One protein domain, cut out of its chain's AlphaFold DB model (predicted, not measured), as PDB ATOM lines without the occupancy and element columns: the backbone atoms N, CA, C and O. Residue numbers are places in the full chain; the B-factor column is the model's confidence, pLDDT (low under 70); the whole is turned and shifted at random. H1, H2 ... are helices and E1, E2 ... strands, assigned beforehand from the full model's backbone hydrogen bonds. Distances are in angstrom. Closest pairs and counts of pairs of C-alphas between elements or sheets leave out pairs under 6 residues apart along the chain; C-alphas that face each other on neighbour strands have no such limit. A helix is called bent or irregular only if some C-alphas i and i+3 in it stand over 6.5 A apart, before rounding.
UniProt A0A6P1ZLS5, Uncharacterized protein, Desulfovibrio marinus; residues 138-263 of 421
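AT A GLANCE: This is residues 138 to 263 of the 421 residues of an uncharacterized protein of Desulfovibrio marinus (UniProt A0A6P1ZLS5). Seven strands make one strongly curled sheet, folded back on itself like a small barrel that is nearly closed, with E2 E1 E7 facing E3 E5 E4 and E6 as the hinge. H2 and H3 pack on the E3 E5 E4 part, H1 sits by one end of the strands, and beyond the other end H4 and the loop of residues 209 to 219 reach outward. The printed part has 126 residues, in the order E1 E2 H1 E3 H2 H3 E4 H4 E5 H5 E6 E7; the sheet, E2 E1 E7 E6 E3 E5 E4, is mixed, and the class is mixed, helices and strands. The whole is compact, with a radius of gyration of the C-alphas of 14.5 A and spans of 45 by 30 by 28 A.

IN THESE COORDINATES: E1, residues 138 to 142, begins at C-alpha 138 (-11.615, 12.468, 41.056). E2 is 148 to 153 and H1 154 to 160. E3, 166 to 173, is 22.2 A long. H2 is 174 to 181, only just irregular, with C-alphas 177 and 180 6.7 A apart. H3, 185 to 193, measures 12.6 A, and E4, 197 to 203, 18.1 A. H4 is 205 to 208. E5, 220 to 227, measures 21.2 A. H5 is 234 to 238, E6, 245 to 251, measures 18.8 A, and E7, 254 to 257, ends at C-alpha 257 (3.519, 16.729, 45.897).

HOW THE PARTS SIT: E1 and E2 form a hairpin, with N 139 and O 152 2.8 A apart. E1 is parallel to E7, with N 142 and O 255 at 2.9 A. The hairpin E6 and E7 has N 249 and O 256 at 3.3 A. E6 is staggered: residues 245 to 247 pair with antiparallel E3, N 246 and O 169 at 2.8 A, and 248 to 251 with E7. E5 is antiparallel to E3, N 168 and O 225 at 2.8 A, and to E4, N 222 and O 202 at 2.8 A. The closest C-alphas of edge strands E2 and E4, Phe 150 and Asp 200, are 7.1 A apart. H1, H2 and H3 are on the same face of the sheet. H3 runs along E5, at 11 degrees on the local plane and a height over the sheet of 9.3 A. H2 and H3 touch at Val 178 and Pro 185, C-alphas 6.5 A apart, about perpendicular at 88 degrees. H4 and H5 only graze the sheet. Every O i to N i+4 pair is within hydrogen-bond range in H1, H3 and H5, against 1 of 4 in H2, where 1 of 5 O i to N i+3 pairs is; H4 is too short for an O i to N i+4 pair.

THE WHOLE: The two C-alphas farthest apart, those of Ala 163 and Asp 212, are 48.9 A apart. The printed part has no cut, and the link from H4 to E5 is long, with 11 residues. The mean pLDDT of the printed part is 75.4; residues 163, 205 to 218, 231 to 232, 236 and 250 to 263 are under 70.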
ATOM      1  N   THR A 138     -12.692  11.542  41.377       79.44
ATOM      2  CA  THR A 138     -11.615  12.468  41.056       79.44
ATOM      3  C   THR A 138     -10.759  12.689  42.290       79.44
ATOM      4  O   THR A 138     -11.245  12.738  43.423       79.44
ATOM      5  N   ARG A 139      -9.455  12.813  42.068       82.12
ATOM      6  CA  ARG A 139      -8.462  13.115  43.091       82.12
ATOM      7  C   ARG A 139      -7.859  14.478  42.805       82.12
ATOM      8  O   ARG A 139      -7.542  14.805  41.661       82.12
ATOM      9  N   GLU A 140      -7.704  15.266  43.860       83.88
ATOM     10  CA  GLU A 140      -7.030  16.556  43.778       83.88
ATOM     11  C   GLU A 140      -5.523  16.353  43.939       83.88
ATOM     12  O   GLU A 140      -5.078  15.722  44.904       83.88
ATOM     13  N   VAL A 141      -4.756  16.884  42.988       83.06
ATOM     14  CA  VAL A 141      -3.298  17.000  43.084       83.06
ATOM     15  C   VAL A 141      -2.984  18.367  43.669       83.06
ATOM     16  O   VAL A 141      -3.399  19.389  43.115       83.06
ATOM     17  N   LEU A 142      -2.279  18.381  44.797       81.62
ATOM     18  CA  LEU A 142      -1.994  19.583  45.573       81.62
ATOM     19  C   LEU A 142      -0.550  20.043  45.367       81.62
ATOM     20  O   LEU A 142       0.378  19.239  45.451       81.62
ATOM     21  N   LEU A 143      -0.358  21.347  45.174       79.19
ATOM     22  CA  LEU A 143       0.951  21.992  45.228       79.19
ATOM     23  C   LEU A 143       1.561  21.904  46.639       79.19
ATOM     24  O   LEU A 143       0.829  21.703  47.612       79.19
ATOM     25  N   PRO A 144       2.890  22.088  46.800       72.75
ATOM     26  CA  PRO A 144       3.529  22.053  48.120       72.75
ATOM     27  C   PRO A 144       2.996  23.105  49.108       72.75
ATOM     28  O   PRO A 144       3.164  22.959  50.315       72.75
ATOM     29  N   ASP A 145       2.354  24.161  48.605       74.88
ATOM     30  CA  ASP A 145       1.677  25.199  49.390       74.88
ATOM     31  C   ASP A 145       0.232  24.825  49.793       74.88
ATOM     32  O   ASP A 145      -0.449  25.608  50.455       74.88
ATOM     33  N   GLY A 146      -0.231  23.628  49.422       73.50
ATOM     34  CA  GLY A 146      -1.564  23.104  49.711       73.50
ATOM     35  C   GLY A 146      -2.645  23.515  48.709       73.50
ATOM     36  O   GLY A 146      -3.792  23.097  48.871       73.50
ATOM     37  N   ARG A 147      -2.327  24.309  47.676       79.00
ATOM     38  CA  ARG A 147      -3.310  24.698  46.653       79.00
ATOM     39  C   ARG A 147      -3.608  23.528  45.701       79.00
ATOM     40  O   ARG A 147      -2.667  22.936  45.175       79.00
ATOM     41  N   PRO A 148      -4.881  23.198  45.418       80.50
ATOM     42  CA  PRO A 148      -5.214  22.190  44.416       80.50
ATOM     43  C   PRO A 148      -4.940  22.723  43.007       80.50
ATOM     44  O   PRO A 148      -5.497  23.748  42.611       80.50
ATOM     45  N   ILE A 149      -4.102  22.018  42.246       82.50
ATOM     46  CA  ILE A 149      -3.740  22.398  40.873       82.50
ATOM     47  C   ILE A 149      -4.514  21.589  39.827       82.50
ATOM     48  O   ILE A 149      -5.098  22.184  38.917       82.50
ATOM     49  N   PHE A 150      -4.616  20.267  40.013       84.44
ATOM     50  CA  PHE A 150      -5.310  19.353  39.098       84.44
ATOM     51  C   PHE A 150      -6.429  18.585  39.791       84.44
ATOM     52  O   PHE A 150      -6.349  18.285  40.986       84.44
ATOM     53  N   ARG A 151      -7.450  18.220  39.012       85.00
ATOM     54  CA  ARG A 151      -8.532  17.311  39.404       85.00
ATOM     55  C   ARG A 151      -8.603  16.190  38.386       85.00
ATOM     56  O   ARG A 151      -9.167  16.369  37.312       85.00
ATOM     57  N   VAL A 152      -8.029  15.048  38.734       83.00
ATOM     58  CA  VAL A 152      -7.798  13.959  37.782       83.00
ATOM     59  C   VAL A 152      -8.580  12.733  38.203       83.00
ATOM     60  O   VAL A 152      -8.740  12.471  39.395       83.00
ATOM     61  N   CYS A 153      -9.085  11.981  37.230       81.50
ATOM     62  CA  CYS A 153      -9.755  10.718  37.492       81.50
ATOM     63  C   CYS A 153      -8.788   9.736  38.173       81.50
ATOM     64  O   CYS A 153      -7.632   9.591  37.764       81.50
ATOM     65  N   GLU A 154      -9.251   9.047  39.214       80.56
ATOM     66  CA  GLU A 154      -8.433   8.075  39.940       80.56
ATOM     67  C   GLU A 154      -7.949   6.947  39.024       80.56
ATOM     68  O   GLU A 154      -6.792   6.527  39.098       80.56
ATOM     69  N   HIS A 155      -8.804   6.505  38.105       79.50
ATOM     70  CA  HIS A 155      -8.449   5.531  37.086       79.50
ATOM     71  C   HIS A 155      -7.253   5.981  36.236       79.50
ATOM     72  O   HIS A 155      -6.360   5.169  35.993       79.50
ATOM     73  N   ASP A 156      -7.182   7.252  35.837       81.31
ATOM     74  CA  ASP A 156      -6.080   7.755  35.007       81.31
ATOM     75  C   ASP A 156      -4.768   7.761  35.778       81.31
ATOM     76  O   ASP A 156      -3.734   7.388  35.241       81.31
ATOM     77  N   LEU A 157      -4.803   8.120  37.061       83.56
ATOM     78  CA  LEU A 157      -3.629   8.091  37.933       83.56
ATOM     79  C   LEU A 157      -3.128   6.661  38.156       83.56
ATOM     80  O   LEU A 157      -1.920   6.407  38.135       83.56
ATOM     81  N   ILE A 158      -4.052   5.715  38.335       79.50
ATOM     82  CA  ILE A 158      -3.734   4.288  38.439       79.50
ATOM     83  C   ILE A 158      -3.137   3.787  37.124       79.50
ATOM     84  O   ILE A 158      -2.110   3.107  37.150       79.50
ATOM     85  N   GLN A 159      -3.755   4.104  35.981       78.06
ATOM     86  CA  GLN A 159      -3.254   3.708  34.664       78.06
ATOM     87  C   GLN A 159      -1.888   4.321  34.373       78.06
ATOM     88  O   GLN A 159      -0.989   3.611  33.930       78.06
ATOM     89  N   ALA A 160      -1.711   5.601  34.679       83.69
ATOM     90  CA  ALA A 160      -0.477   6.327  34.452       83.69
ATOM     91  C   ALA A 160       0.696   5.767  35.253       83.69
ATOM     92  O   ALA A 160       1.810   5.849  34.761       83.69
ATOM     93  N   ARG A 161       0.463   5.161  36.429       80.38
ATOM     94  CA  ARG A 161       1.489   4.448  37.219       80.38
ATOM     95  C   ARG A 161       1.760   3.012  36.776       80.38
ATOM     96  O   ARG A 161       2.692   2.380  37.284       80.38
ATOM     97  N   ARG A 162       0.956   2.445  35.872       73.50
ATOM     98  CA  ARG A 162       1.251   1.110  35.331       73.50
ATOM     99  C   ARG A 162       2.594   1.141  34.594       73.50
ATOM    100  O   ARG A 162       3.120   2.196  34.266       73.50
ATOM    101  N   ALA A 163       3.166  -0.041  34.378       68.00
ATOM    102  CA  ALA A 163       4.471  -0.214  33.736       68.00
ATOM    103  C   ALA A 163       5.669   0.437  34.470       68.00
ATOM    104  O   ALA A 163       6.742   0.541  33.889       68.00
ATOM    105  N   GLY A 164       5.521   0.801  35.751       72.56
ATOM    106  CA  GLY A 164       6.622   1.339  36.563       72.56
ATOM    107  C   GLY A 164       6.833   2.847  36.422       72.56
ATOM    108  O   GLY A 164       7.856   3.355  36.863       72.56
ATOM    109  N   ASN A 165       5.872   3.558  35.834       82.56
ATOM    110  CA  ASN A 165       5.934   5.004  35.684       82.56
ATOM    111  C   ASN A 165       5.888   5.744  37.031       82.56
ATOM    112  O   ASN A 165       5.063   5.461  37.910       82.56
ATOM    113  N   PHE A 166       6.709   6.781  37.128       84.94
ATOM    114  CA  PHE A 166       6.657   7.822  38.140       84.94
ATOM    115  C   PHE A 166       5.751   8.960  37.672       84.94
ATOM    116  O   PHE A 166       5.654   9.241  36.479       84.94
ATOM    117  N   LEU A 167       5.084   9.613  38.623       89.50
ATOM    118  CA  LEU A 167       4.233  10.771  38.367       89.50
ATOM    119  C   LEU A 167       4.944  12.039  38.840       89.50
ATOM    120  O   LEU A 167       5.455  12.079  39.962       89.50
ATOM    121  N   TYR A 168       4.902  13.075  38.012       89.81
ATOM    122  CA  TYR A 168       5.508  14.371  38.266       89.81
ATOM    123  C   TYR A 168       4.520  15.498  37.977       89.81
ATOM    124  O   TYR A 168       3.729  15.413  37.042       89.81
ATOM    125  N   VAL A 169       4.601  16.572  38.752       91.06
ATOM    126  CA  VAL A 169       4.104  17.891  38.363       91.06
ATOM    127  C   VAL A 169       5.309  18.756  38.050       91.06
ATOM    128  O   VAL A 169       6.192  18.926  38.893       91.06
ATOM    129  N   VAL A 170       5.346  19.281  36.833       90.00
ATOM    130  CA  VAL A 170       6.426  20.142  36.352       90.00
ATOM    131  C   VAL A 170       5.871  21.541  36.127       90.00
ATOM    132  O   VAL A 170       4.866  21.697  35.438       90.00
ATOM    133  N   GLU A 171       6.508  22.546  36.721       89.56
ATOM    134  CA  GLU A 171       6.225  23.963  36.483       89.56
ATOM    135  C   GLU A 171       7.171  24.494  35.395       89.56
ATOM    136  O   GLU A 171       8.387  24.568  35.578       89.56
ATOM    137  N   TYR A 172       6.602  24.886  34.261       86.62
ATOM    138  CA  TYR A 172       7.280  25.600  33.186       86.62
ATOM    139  C   TYR A 172       6.959  27.084  33.266       86.62
ATOM    140  O   TYR A 172       5.821  27.462  33.515       86.62
ATOM    141  N   ASP A 173       7.929  27.944  32.994       84.69
ATOM    142  CA  ASP A 173       7.644  29.329  32.648       84.69
ATOM    143  C   ASP A 173       7.396  29.430  31.146       84.69
ATOM    144  O   ASP A 173       8.326  29.299  30.351       84.69
ATOM    145  N   LEU A 174       6.153  29.674  30.742       79.31
ATOM    146  CA  LEU A 174       5.780  29.697  29.330       79.31
ATOM    147  C   LEU A 174       6.625  30.691  28.524       79.31
ATOM    148  O   LEU A 174       6.998  30.414  27.388       79.31
ATOM    149  N   ILE A 175       6.995  31.825  29.122       75.56
ATOM    150  CA  ILE A 175       7.792  32.839  28.433       75.56
ATOM    151  C   ILE A 175       9.246  32.383  28.323       75.56
ATOM    152  O   ILE A 175       9.790  32.316  27.225       75.56
ATOM    153  N   HIS A 176       9.887  32.072  29.449       78.75
ATOM    154  CA  HIS A 176      11.334  31.834  29.484       78.75
ATOM    155  C   HIS A 176      11.727  30.420  29.041       78.75
ATOM    156  O   HIS A 176      12.751  30.233  28.382       78.75
ATOM    157  N   ASP A 177      10.930  29.415  29.397       81.19
ATOM    158  CA  ASP A 177      11.261  28.012  29.156       81.19
ATOM    159  C   ASP A 177      10.750  27.505  27.801       81.19
ATOM    160  O   ASP A 177      11.295  26.514  27.302       81.19
ATOM    161  N   VAL A 178       9.760  28.185  27.200       80.25
ATOM    162  CA  VAL A 178       9.095  27.772  25.949       80.25
ATOM    163  C   VAL A 178       9.254  28.834  24.854       80.25
ATOM    164  O   VAL A 178      10.027  28.625  23.917       80.25
ATOM    165  N   MET A 179       8.612  29.996  24.992       77.19
ATOM    166  CA  MET A 179       8.532  30.998  23.918       77.19
ATOM    167  C   MET A 179       9.882  31.641  23.573       77.19
ATOM    168  O   MET A 179      10.219  31.764  22.400       77.19
ATOM    169  N   GLN A 180      10.710  31.996  24.564       74.38
ATOM    170  CA  GLN A 180      12.057  32.547  24.328       74.38
ATOM    171  C   GLN A 180      13.005  31.554  23.649       74.38
ATOM    172  O   GLN A 180      14.010  31.961  23.070       74.38
ATOM    173  N   LYS A 181      12.686  30.257  23.696       78.19
ATOM    174  CA  LYS A 181      13.408  29.215  22.959       78.19
ATOM    175  C   LYS A 181      12.836  28.991  21.553       78.19
ATOM    176  O   LYS A 181      13.143  27.970  20.946       78.19
ATOM    177  N   GLY A 182      11.974  29.890  21.069       73.56
ATOM    178  CA  GLY A 182      11.306  29.785  19.772       73.56
ATOM    179  C   GLY A 182      10.284  28.650  19.688       73.56
ATOM    180  O   GLY A 182       9.923  28.251  18.586       73.56
ATOM    181  N   LYS A 183       9.842  28.095  20.826       75.44
ATOM    182  CA  LYS A 183       8.901  26.970  20.862       75.44
ATOM    183  C   LYS A 183       7.489  27.465  21.137       75.44
ATOM    184  O   LYS A 183       7.295  28.403  21.913       75.44
ATOM    185  N   THR A 184       6.502  26.777  20.582       80.25
ATOM    186  CA  THR A 184       5.114  26.911  21.026       80.25
ATOM    187  C   THR A 184       4.835  25.967  22.201       80.25
ATOM    188  O   THR A 184       5.535  24.964  22.387       80.25
ATOM    189  N   PRO A 185       3.793  26.230  23.004       78.69
ATOM    190  CA  PRO A 185       3.357  25.293  24.037       78.69
ATOM    191  C   PRO A 185       2.978  23.924  23.460       78.69
ATOM    192  O   PRO A 185       3.278  22.898  24.066       78.69
ATOM    193  N   LEU A 186       2.397  23.894  22.257       82.19
ATOM    194  CA  LEU A 186       2.066  22.650  21.567       82.19
ATOM    195  C   LEU A 186       3.333  21.844  21.228       82.19
ATOM    196  O   LEU A 186       3.342  20.625  21.394       82.19
ATOM    197  N   ASP A 187       4.433  22.508  20.851       83.56
ATOM    198  CA  ASP A 187       5.724  21.841  20.628       83.56
ATOM    199  C   ASP A 187       6.299  21.247  21.922       83.56
ATOM    200  O   ASP A 187       6.884  20.161  21.893       83.56
ATOM    201  N   LEU A 188       6.117  21.922  23.065       85.44
ATOM    202  CA  LEU A 188       6.480  21.369  24.373       85.44
ATOM    203  C   LEU A 188       5.670  20.101  24.673       85.44
ATOM    204  O   LEU A 188       6.255  19.091  25.062       85.44
ATOM    205  N   LEU A 189       4.350  20.127  24.467       84.56
ATOM    206  CA  LEU A 189       3.500  18.953  24.684       84.56
ATOM    207  C   LEU A 189       3.932  17.791  23.777       84.56
ATOM    208  O   LEU A 189       4.212  16.706  24.285       84.56
ATOM    209  N   ARG A 190       4.126  18.033  22.470       82.75
ATOM    210  CA  ARG A 190       4.639  17.021  21.524       82.75
ATOM    211  C   ARG A 190       5.984  16.445  21.955       82.75
ATOM    212  O   ARG A 190       6.239  15.254  21.786       82.75
ATOM    213  N   PHE A 191       6.874  17.282  22.479       84.62
ATOM    214  CA  PHE A 191       8.168  16.830  22.976       84.62
ATOM    215  C   PHE A 191       8.014  15.904  24.193       84.62
ATOM    216  O   PHE A 191       8.630  14.837  24.237       84.62
ATOM    217  N   LEU A 192       7.156  16.266  25.147       86.12
ATOM    218  CA  LEU A 192       6.910  15.466  26.347       86.12
ATOM    219  C   LEU A 192       6.227  14.126  26.031       86.12
ATOM    220  O   LEU A 192       6.569  13.116  26.649       86.12
ATOM    221  N   GLU A 193       5.343  14.073  25.033       84.12
ATOM    222  CA  GLU A 193       4.704  12.826  24.573       84.12
ATOM    223  C   GLU A 193       5.698  11.775  24.061       84.12
ATOM    224  O   GLU A 193       5.419  10.576  24.112       84.12
ATOM    225  N   LYS A 194       6.883  12.187  23.590       82.62
ATOM    226  CA  LYS A 194       7.910  11.241  23.117       82.62
ATOM    227  C   LYS A 194       8.506  10.399  24.245       82.62
ATOM    228  O   LYS A 194       8.996   9.307  23.985       82.62
ATOM    229  N   SER A 195       8.485  10.903  25.478       82.06
ATOM    230  CA  SER A 195       9.191  10.313  26.628       82.06
ATOM    231  C   SER A 195       8.269   9.893  27.781       82.06
ATOM    232  O   SER A 195       8.738   9.416  28.819       82.06
ATOM    233  N   GLY A 196       6.950  10.027  27.611       84.94
ATOM    234  CA  GLY A 196       5.978   9.748  28.665       84.94
ATOM    235  C   GLY A 196       4.557  10.159  28.292       84.94
ATOM    236  O   GLY A 196       4.216  10.277  27.120       84.94
ATOM    237  N   MET A 197       3.708  10.319  29.302       84.81
ATOM    238  CA  MET A 197       2.272  10.546  29.166       84.81
ATOM    239  C   MET A 197       1.862  11.842  29.863       84.81
ATOM    240  O   MET A 197       2.162  12.040  31.041       84.81
ATOM    241  N   LEU A 198       1.116  12.685  29.158       89.25
ATOM    242  CA  LEU A 198       0.507  13.902  29.684       89.25
ATOM    243  C   LEU A 198      -0.869  13.565  30.272       89.25
ATOM    244  O   LEU A 198      -1.787  13.114  29.582       89.25
ATOM    245  N   LEU A 199      -1.019  13.735  31.581       86.19
ATOM    246  CA  LEU A 199      -2.295  13.474  32.242       86.19
ATOM    247  C   LEU A 199      -3.186  14.708  32.179       86.19
ATOM    248  O   LEU A 199      -4.358  14.590  31.832       86.19
ATOM    249  N   ASP A 200      -2.625  15.862  32.532       86.00
ATOM    250  CA  ASP A 200      -3.340  17.131  32.634       86.00
ATOM    251  C   ASP A 200      -2.341  18.299  32.532       86.00
ATOM    252  O   ASP A 200      -1.158  18.143  32.851       86.00
ATOM    253  N   CYS A 201      -2.792  19.469  32.087       86.94
ATOM    254  CA  CYS A 201      -1.970  20.677  32.036       86.94
ATOM    255  C   CYS A 201      -2.809  21.920  32.326       86.94
ATOM    256  O   CYS A 201      -3.989  21.991  31.982       86.94
ATOM    257  N   ARG A 202      -2.211  22.893  33.017       80.25
ATOM    258  CA  ARG A 202      -2.925  24.081  33.479       80.25
ATOM    259  C   ARG A 202      -2.001  25.280  33.619       80.25
ATOM    260  O   ARG A 202      -0.953  25.185  34.251       80.25
ATOM    261  N   THR A 203      -2.419  26.418  33.088       75.19
ATOM    262  CA  THR A 203      -1.772  27.714  33.305       75.19
ATOM    263  C   THR A 203      -2.321  28.373  34.577       75.19
ATOM    264  O   THR A 203      -3.522  28.327  34.846       75.19
ATOM    265  N   ASP A 204      -1.449  28.965  35.399       70.00
ATOM    266  CA  ASP A 204      -1.850  29.768  36.568       70.00
ATOM    267  C   ASP A 204      -1.407  31.231  36.384       70.00
ATOM    268  O   ASP A 204      -0.316  31.626  36.812       70.00
ATOM    269  N   PRO A 205      -2.250  32.089  35.789       58.56
ATOM    270  CA  PRO A 205      -1.908  33.493  35.589       58.56
ATOM    271  C   PRO A 205      -1.846  34.294  36.901       58.56
ATOM    272  O   PRO A 205      -1.408  35.448  36.914       58.56
ATOM    273  N   SER A 206      -2.247  33.719  38.043       56.16
ATOM    274  CA  SER A 206      -2.208  34.429  39.324       56.16
ATOM    275  C   SER A 206      -0.782  34.780  39.776       56.16
ATOM    276  O   SER A 206      -0.618  35.765  40.505       56.16
ATOM    277  N   GLY A 207       0.229  34.058  39.269       53.72
ATOM    278  CA  GLY A 207       1.658  34.249  39.544       53.72
ATOM    279  C   GLY A 207       2.316  35.478  38.901       53.72
ATOM    280  O   GLY A 207       3.474  35.747  39.211       53.72
ATOM    281  N   VAL A 208       1.596  36.235  38.063       56.34
ATOM    282  CA  VAL A 208       2.079  37.446  37.362       56.34
ATOM    283  C   VAL A 208       2.310  38.653  38.301       56.34
ATOM    284  O   VAL A 208       3.090  39.548  37.986       56.34
ATOM    285  N   GLY A 209       1.719  38.665  39.502       54.66
ATOM    286  CA  GLY A 209       1.897  39.751  40.485       54.66
ATOM    287  C   GLY A 209       0.992  40.975  40.264       54.66
ATOM    288  O   GLY A 209      -0.041  40.872  39.605       54.66
ATOM    289  N   ASP A 210       1.350  42.108  40.877       53.06
ATOM    290  CA  ASP A 210       0.716  43.432  40.746       53.06
ATOM    291  C   ASP A 210       1.778  44.498  40.367       53.06
ATOM    292  O   ASP A 210       2.968  44.186  40.339       53.06
ATOM    293  N   LEU A 211       1.382  45.730  40.010       54.09
ATOM    294  CA  LEU A 211       2.316  46.809  39.626       54.09
ATOM    295  C   LEU A 211       3.085  47.384  40.820       54.09
ATOM    296  O   LEU A 211       4.164  47.946  40.619       54.09
ATOM    297  N   ASP A 212       2.520  47.273  42.026       49.91
ATOM    298  CA  ASP A 212       3.130  47.729  43.280       49.91
ATOM    299  C   ASP A 212       4.343  46.861  43.672       49.91
ATOM    300  O   ASP A 212       5.192  47.275  44.465       49.91
ATOM    301  N   GLN A 213       4.443  45.662  43.095       54.12
ATOM    302  CA  GLN A 213       5.571  44.743  43.185       54.12
ATOM    303  C   GLN A 213       6.297  44.642  41.828       54.12
ATOM    304  O   GLN A 213       5.914  45.243  40.818       54.12
ATOM    305  N   ASP A 214       7.419  43.923  41.781       50.59
ATOM    306  CA  ASP A 214       8.009  43.560  40.494       50.59
ATOM    307  C   ASP A 214       7.022  42.641  39.761       50.59
ATOM    308  O   ASP A 214       6.706  41.562  40.257       50.59
ATOM    309  N   ILE A 215       6.522  43.084  38.596       50.50
ATOM    310  CA  ILE A 215       5.669  42.277  37.715       50.50
ATOM    311  C   ILE A 215       6.443  40.991  37.456       50.50
ATOM    312  O   ILE A 215       7.532  41.010  36.870       50.50
ATOM    313  N   SER A 216       5.921  39.882  37.960       54.16
ATOM    314  CA  SER A 216       6.556  38.592  37.801       54.16
ATOM    315  C   SER A 216       6.461  38.253  36.323       54.16
ATOM    316  O   SER A 216       5.383  37.980  35.800       54.16
ATOM    317  N   ARG A 217       7.599  38.294  35.629       59.62
ATOM    318  CA  ARG A 217       7.712  38.016  34.187       59.62
ATOM    319  C   ARG A 217       7.439  36.548  33.835       59.62
ATOM    320  O   ARG A 217       7.835  36.101  32.766       59.62
ATOM    321  N   ARG A 218       6.824  35.773  34.730       67.06
ATOM    322  CA  ARG A 218       6.636  34.327  34.600       67.06
ATOM    323  C   ARG A 218       5.164  34.013  34.381       67.06
ATOM    324  O   ARG A 218       4.319  34.487  35.137       67.06
ATOM    325  N   VAL A 219       4.868  33.187  33.383       74.44
ATOM    326  CA  VAL A 219       3.541  32.574  33.213       74.44
ATOM    327  C   VAL A 219       3.692  31.091  33.538       74.44
ATOM    328  O   VAL A 219       4.181  30.346  32.691       74.44
ATOM    329  N   PRO A 220       3.373  30.653  34.768       82.56
ATOM    330  CA  PRO A 220       3.572  29.266  35.149       82.56
ATOM    331  C   PRO A 220       2.547  28.362  34.449       82.56
ATOM    332  O   PRO A 220       1.335  28.514  34.612       82.56
ATOM    333  N   LEU A 221       3.061  27.406  33.684       86.06
ATOM    334  CA  LEU A 221       2.356  26.273  33.106       86.06
ATOM    335  C   LEU A 221       2.708  25.032  33.926       86.06
ATOM    336  O   LEU A 221       3.847  24.573  33.921       86.06
ATOM    337  N   TYR A 222       1.725  24.474  34.616       88.38
ATOM    338  CA  TYR A 222       1.865  23.207  35.314       88.38
ATOM    339  C   TYR A 222       1.481  22.068  34.380       88.38
ATOM    340  O   TYR A 222       0.444  22.117  33.720       88.38
ATOM    341  N   ILE A 223       2.282  21.008  34.377       90.56
ATOM    342  CA  ILE A 223       2.015  19.785  33.622       90.56
ATOM    343  C   ILE A 223       2.063  18.604  34.586       90.56
ATOM    344  O   ILE A 223       3.085  18.377  35.234       90.56
ATOM    345  N   LEU A 224       0.968  17.850  34.674       91.12
ATOM    346  CA  LEU A 224       0.939  16.546  35.323       91.12
ATOM    347  C   LEU A 224       1.352  15.482  34.310       91.12
ATOM    348  O   LEU A 224       0.689  15.271  33.293       91.12
ATOM    349  N   TYR A 225       2.440  14.791  34.611       91.25
ATOM    350  CA  TYR A 225       3.143  13.947  33.663       91.25
ATOM    351  C   TYR A 225       3.536  12.607  34.281       91.25
ATOM    352  O   TYR A 225       3.908  12.543  35.453       91.25
ATOM    353  N   ALA A 226       3.480  11.537  33.493       89.62
ATOM    354  CA  ALA A 226       3.934  10.209  33.886       89.62
ATOM    355  C   ALA A 226       5.033   9.694  32.960       89.62
ATOM    356  O   ALA A 226       4.890   9.732  31.741       89.62
ATOM    357  N   THR A 227       6.107   9.154  33.525       85.88
ATOM    358  CA  THR A 227       7.206   8.563  32.748       85.88
ATOM    359  C   THR A 227       7.917   7.472  33.535       85.88
ATOM    360  O   THR A 227       7.942   7.504  34.762       85.88
ATOM    361  N   ILE A 228       8.523   6.516  32.832       83.62
ATOM    362  CA  ILE A 228       9.408   5.496  33.416       83.62
ATOM    363  C   ILE A 228      10.697   6.094  33.990       83.62
ATOM    364  O   ILE A 228      11.403   5.425  34.741       83.62
ATOM    365  N   LEU A 229      11.028   7.331  33.615       80.38
ATOM    366  CA  LEU A 229      12.267   7.977  34.012       80.38
ATOM    367  C   LEU A 229      12.254   8.348  35.500       80.38
ATOM    368  O   LEU A 229      11.325   8.978  36.015       80.38
ATOM    369  N   GLU A 230      13.335   7.967  36.176       75.38
ATOM    370  CA  GLU A 230      13.592   8.296  37.574       75.38
ATOM    371  C   GLU A 230      14.047   9.755  37.743       75.38
ATOM    372  O   GLU A 230      14.429  10.435  36.784       75.38
ATOM    373  N   GLU A 231      14.033  10.227  38.991       69.69
ATOM    374  CA  GLU A 231      14.267  11.624  39.389       69.69
ATOM    375  C   GLU A 231      15.584  12.229  38.858       69.69
ATOM    376  O   GLU A 231      15.666  13.438  38.606       69.69
ATOM    377  N   ASP A 232      16.608  11.399  38.656       67.00
ATOM    378  CA  ASP A 232      17.914  11.834  38.152       67.00
ATOM    379  C   ASP A 232      17.902  12.094  36.637       67.00
ATOM    380  O   ASP A 232      18.594  12.993  36.155       67.00
ATOM    381  N   LEU A 233      17.078  11.356  35.884       71.94
ATOM    382  CA  LEU A 233      17.034  11.390  34.419       71.94
ATOM    383  C   LEU A 233      16.007  12.388  33.880       71.94
ATOM    384  O   LEU A 233      16.230  13.020  32.846       71.94
ATOM    385  N   VAL A 234      14.902  12.600  34.600       77.56
ATOM    386  CA  VAL A 234      13.837  13.525  34.171       77.56
ATOM    387  C   VAL A 234      14.301  14.975  34.026       77.56
ATOM    388  O   VAL A 234      13.693  15.749  33.293       77.56
ATOM    389  N   ARG A 235      15.410  15.354  34.671       74.19
ATOM    390  CA  ARG A 235      16.004  16.696  34.553       74.19
ATOM    391  C   ARG A 235      16.473  16.999  33.131       74.19
ATOM    392  O   ARG A 235      16.323  18.132  32.680       74.19
ATOM    393  N   ALA A 236      17.024  15.996  32.447       69.69
ATOM    394  CA  ALA A 236      17.482  16.130  31.068       69.69
ATOM    395  C   ALA A 236      16.296  16.297  30.112       69.69
ATOM    396  O   ALA A 236      16.335  17.138  29.218       69.69
ATOM    397  N   VAL A 237      15.213  15.554  30.357       76.88
ATOM    398  CA  VAL A 237      13.993  15.633  29.549       76.88
ATOM    399  C   VAL A 237      13.270  16.952  29.774       76.88
ATOM    400  O   VAL A 237      13.018  17.677  28.821       76.88
ATOM    401  N   PHE A 238      12.957  17.316  31.017       80.94
ATOM    402  CA  PHE A 238      12.125  18.494  31.256       80.94
ATOM    403  C   PHE A 238      12.835  19.814  30.951       80.94
ATOM    404  O   PHE A 238      12.153  20.805  30.705       80.94
ATOM    405  N   GLN A 239      14.174  19.838  30.951       77.75
ATOM    406  CA  GLN A 239      14.990  21.030  30.678       77.75
ATOM    407  C   GLN A 239      14.626  22.248  31.548       77.75
ATOM    408  O   GLN A 239      14.834  23.398  31.150       77.75
ATOM    409  N   VAL A 240      14.101  21.998  32.751       79.69
ATOM    410  CA  VAL A 240      13.794  23.012  33.764       79.69
ATOM    411  C   VAL A 240      14.591  22.751  35.034       79.69
ATOM    412  O   VAL A 240      15.097  21.655  35.289       79.69
ATOM    413  N   ASN A 241      14.717  23.781  35.867       78.31
ATOM    414  CA  ASN A 241      15.402  23.637  37.142       78.31
ATOM    415  C   ASN A 241      14.663  22.637  38.049       78.31
ATOM    416  O   ASN A 241      13.451  22.713  38.206       78.31
ATOM    417  N   SER A 242      15.415  21.777  38.740       76.62
ATOM    418  CA  SER A 242      14.892  20.791  39.700       76.62
ATOM    419  C   SER A 242      13.966  21.338  40.789       76.62
ATOM    420  O   SER A 242      13.198  20.575  41.365       76.62
ATOM    421  N   ARG A 243      14.015  22.647  41.073       80.44
ATOM    422  CA  ARG A 243      13.081  23.306  41.998       80.44
ATOM    423  C   ARG A 243      11.630  23.354  41.498       80.44
ATOM    424  O   ARG A 243      10.747  23.589  42.308       80.44
ATOM    425  N   TYR A 244      11.423  23.156  40.199       83.56
ATOM    426  CA  TYR A 244      10.129  23.189  39.516       83.56
ATOM    427  C   TYR A 244       9.618  21.794  39.141       83.56
ATOM    428  O   TYR A 244       8.615  21.665  38.449       83.56
ATOM    429  N   ILE A 245      10.324  20.743  39.564       85.81
ATOM    430  CA  ILE A 245       9.938  19.355  39.323       85.81
ATOM    431  C   ILE A 245       9.520  18.763  40.664       85.81
ATOM    432  O   ILE A 245      10.317  18.707  41.607       85.81
ATOM    433  N   HIS A 246       8.272  18.319  40.738       87.38
ATOM    434  CA  HIS A 246       7.664  17.792  41.948       87.38
ATOM    435  C   HIS A 246       7.188  16.361  41.728       87.38
ATOM    436  O   HIS A 246       6.370  16.108  40.848       87.38
ATOM    437  N   THR A 247       7.647  15.424  42.551       86.12
ATOM    438  CA  THR A 247       7.176  14.036  42.493       86.12
ATOM    439  C   THR A 247       5.804  13.910  43.159       86.12
ATOM    440  O   THR A 247       5.552  14.467  44.229       86.12
ATOM    441  N   VAL A 248       4.904  13.154  42.536       84.75
ATOM    442  CA  VAL A 248       3.525  12.936  42.988       84.75
ATOM    443  C   VAL A 248       3.417  11.582  43.697       84.75
ATOM    444  O   VAL A 248       3.634  10.521  43.091       84.75
ATOM    445  N   ARG A 249       3.027  11.586  44.979       78.25
ATOM    446  CA  ARG A 249       2.759  10.356  45.744       78.25
ATOM    447  C   ARG A 249       1.262  10.162  45.981       78.25
ATOM    448  O   ARG A 249       0.576  11.046  46.475       78.25
ATOM    449  N   LEU A 250       0.766   8.977  45.621       69.38
ATOM    450  CA  LEU A 250      -0.590   8.531  45.935       69.38
ATOM    451  C   LEU A 250      -0.592   7.959  47.366       69.38
ATOM    452  O   LEU A 250      -0.324   6.773  47.545       69.38
ATOM    453  N   GLU A 251      -0.827   8.796  48.375       56.25
ATOM    454  CA  GLU A 251      -1.143   8.368  49.751       56.25
ATOM    455  C   GLU A 251      -2.604   8.788  50.077       56.25
ATOM    456  O   GLU A 251      -3.138   9.715  49.469       56.25
ATOM    457  N   GLU A 252      -3.318   8.059  50.949       39.88
ATOM    458  CA  GLU A 252      -4.741   8.319  51.285       39.88
ATOM    459  C   GLU A 252      -4.977   9.705  51.943       39.88
ATOM    460  O   GLU A 252      -4.093  10.215  52.627       39.88
ATOM    461  N   PRO A 253      -6.227  10.219  51.963       46.25
ATOM    462  CA  PRO A 253      -6.944  10.819  50.846       46.25
ATOM    463  C   PRO A 253      -6.397  12.228  50.528       46.25
ATOM    464  O   PRO A 253      -6.651  13.189  51.253       46.25
ATOM    465  N   GLY A 254      -5.692  12.349  49.404       51.09
ATOM    466  CA  GLY A 254      -5.187  13.614  48.862       51.09
ATOM    467  C   GLY A 254      -3.835  13.388  48.198       51.09
ATOM    468  O   GLY A 254      -2.935  12.823  48.812       51.09
ATOM    469  N   ILE A 255      -3.684  13.776  46.932       60.88
ATOM    470  CA  ILE A 255      -2.438  13.529  46.206       60.88
ATOM    471  C   ILE A 255      -1.499  14.696  46.483       60.88
ATOM    472  O   ILE A 255      -1.669  15.788  45.941       60.88
ATOM    473  N   ALA A 256      -0.519  14.463  47.352       60.06
ATOM    474  CA  ALA A 256       0.447  15.475  47.745       60.06
ATOM    475  C   ALA A 256       1.712  15.402  46.882       60.06
ATOM    476  O   ALA A 256       2.262  14.325  46.618       60.06
ATOM    477  N   LEU A 257       2.192  16.575  46.474       62.75
ATOM    478  CA  LEU A 257       3.519  16.729  45.897       62.75
ATOM    479  C   LEU A 257       4.593  16.692  46.984       62.75
ATOM    480  O   LEU A 257       4.429  17.266  48.062       62.75
ATOM    481  N   THR A 258       5.720  16.045  46.695       63.66
ATOM    482  CA  THR A 258       6.914  16.160  47.536       63.66
ATOM    483  C   THR A 258       7.689  17.441  47.223       63.66
ATOM    484  O   THR A 258       7.559  18.045  46.154       63.66
ATOM    485  N   VAL A 259       8.510  17.863  48.189       58.69
ATOM    486  CA  VAL A 259       9.452  18.985  48.062       58.69
ATOM    487  C   VAL A 259      10.301  18.809  46.791       58.69
ATOM    488  O   VAL A 259      10.607  17.664  46.446       58.69
ATOM    489  N   PRO A 260      10.682  19.896  46.090       58.28
ATOM    490  CA  PRO A 260      11.416  19.774  44.840       58.28
ATOM    491  C   PRO A 260      12.693  18.944  44.958       58.28
ATOM    492  O   PRO A 260      13.372  18.967  45.993       58.28
ATOM    493  N   LEU A 261      13.073  18.306  43.850       55.66
ATOM    494  CA  LEU A 261      14.214  17.384  43.730       55.66
ATOM    495  C   LEU A 261      15.578  17.971  44.162       55.66
ATOM    496  O   LEU A 261      16.577  17.262  44.225       55.66
ATOM    497  N   ALA A 262      15.660  19.270  44.454       47.75
ATOM    498  CA  ALA A 262      16.862  19.931  44.953       47.75
ATOM    499  C   ALA A 262      17.238  19.569  46.410       47.75
ATOM    500  O   ALA A 262      18.350  19.890  46.821       47.75
ATOM    501  N   GLN A 263      16.348  18.948  47.201       42.31
ATOM    502  CA  GLN A 263      16.563  18.732  48.648       42.31
ATOM    503  C   GLN A 263      16.738  17.270  49.097       42.31
ATOM    504  O   GLN A 263      16.873  17.027  50.295       42.31
TER     505      GLN A 263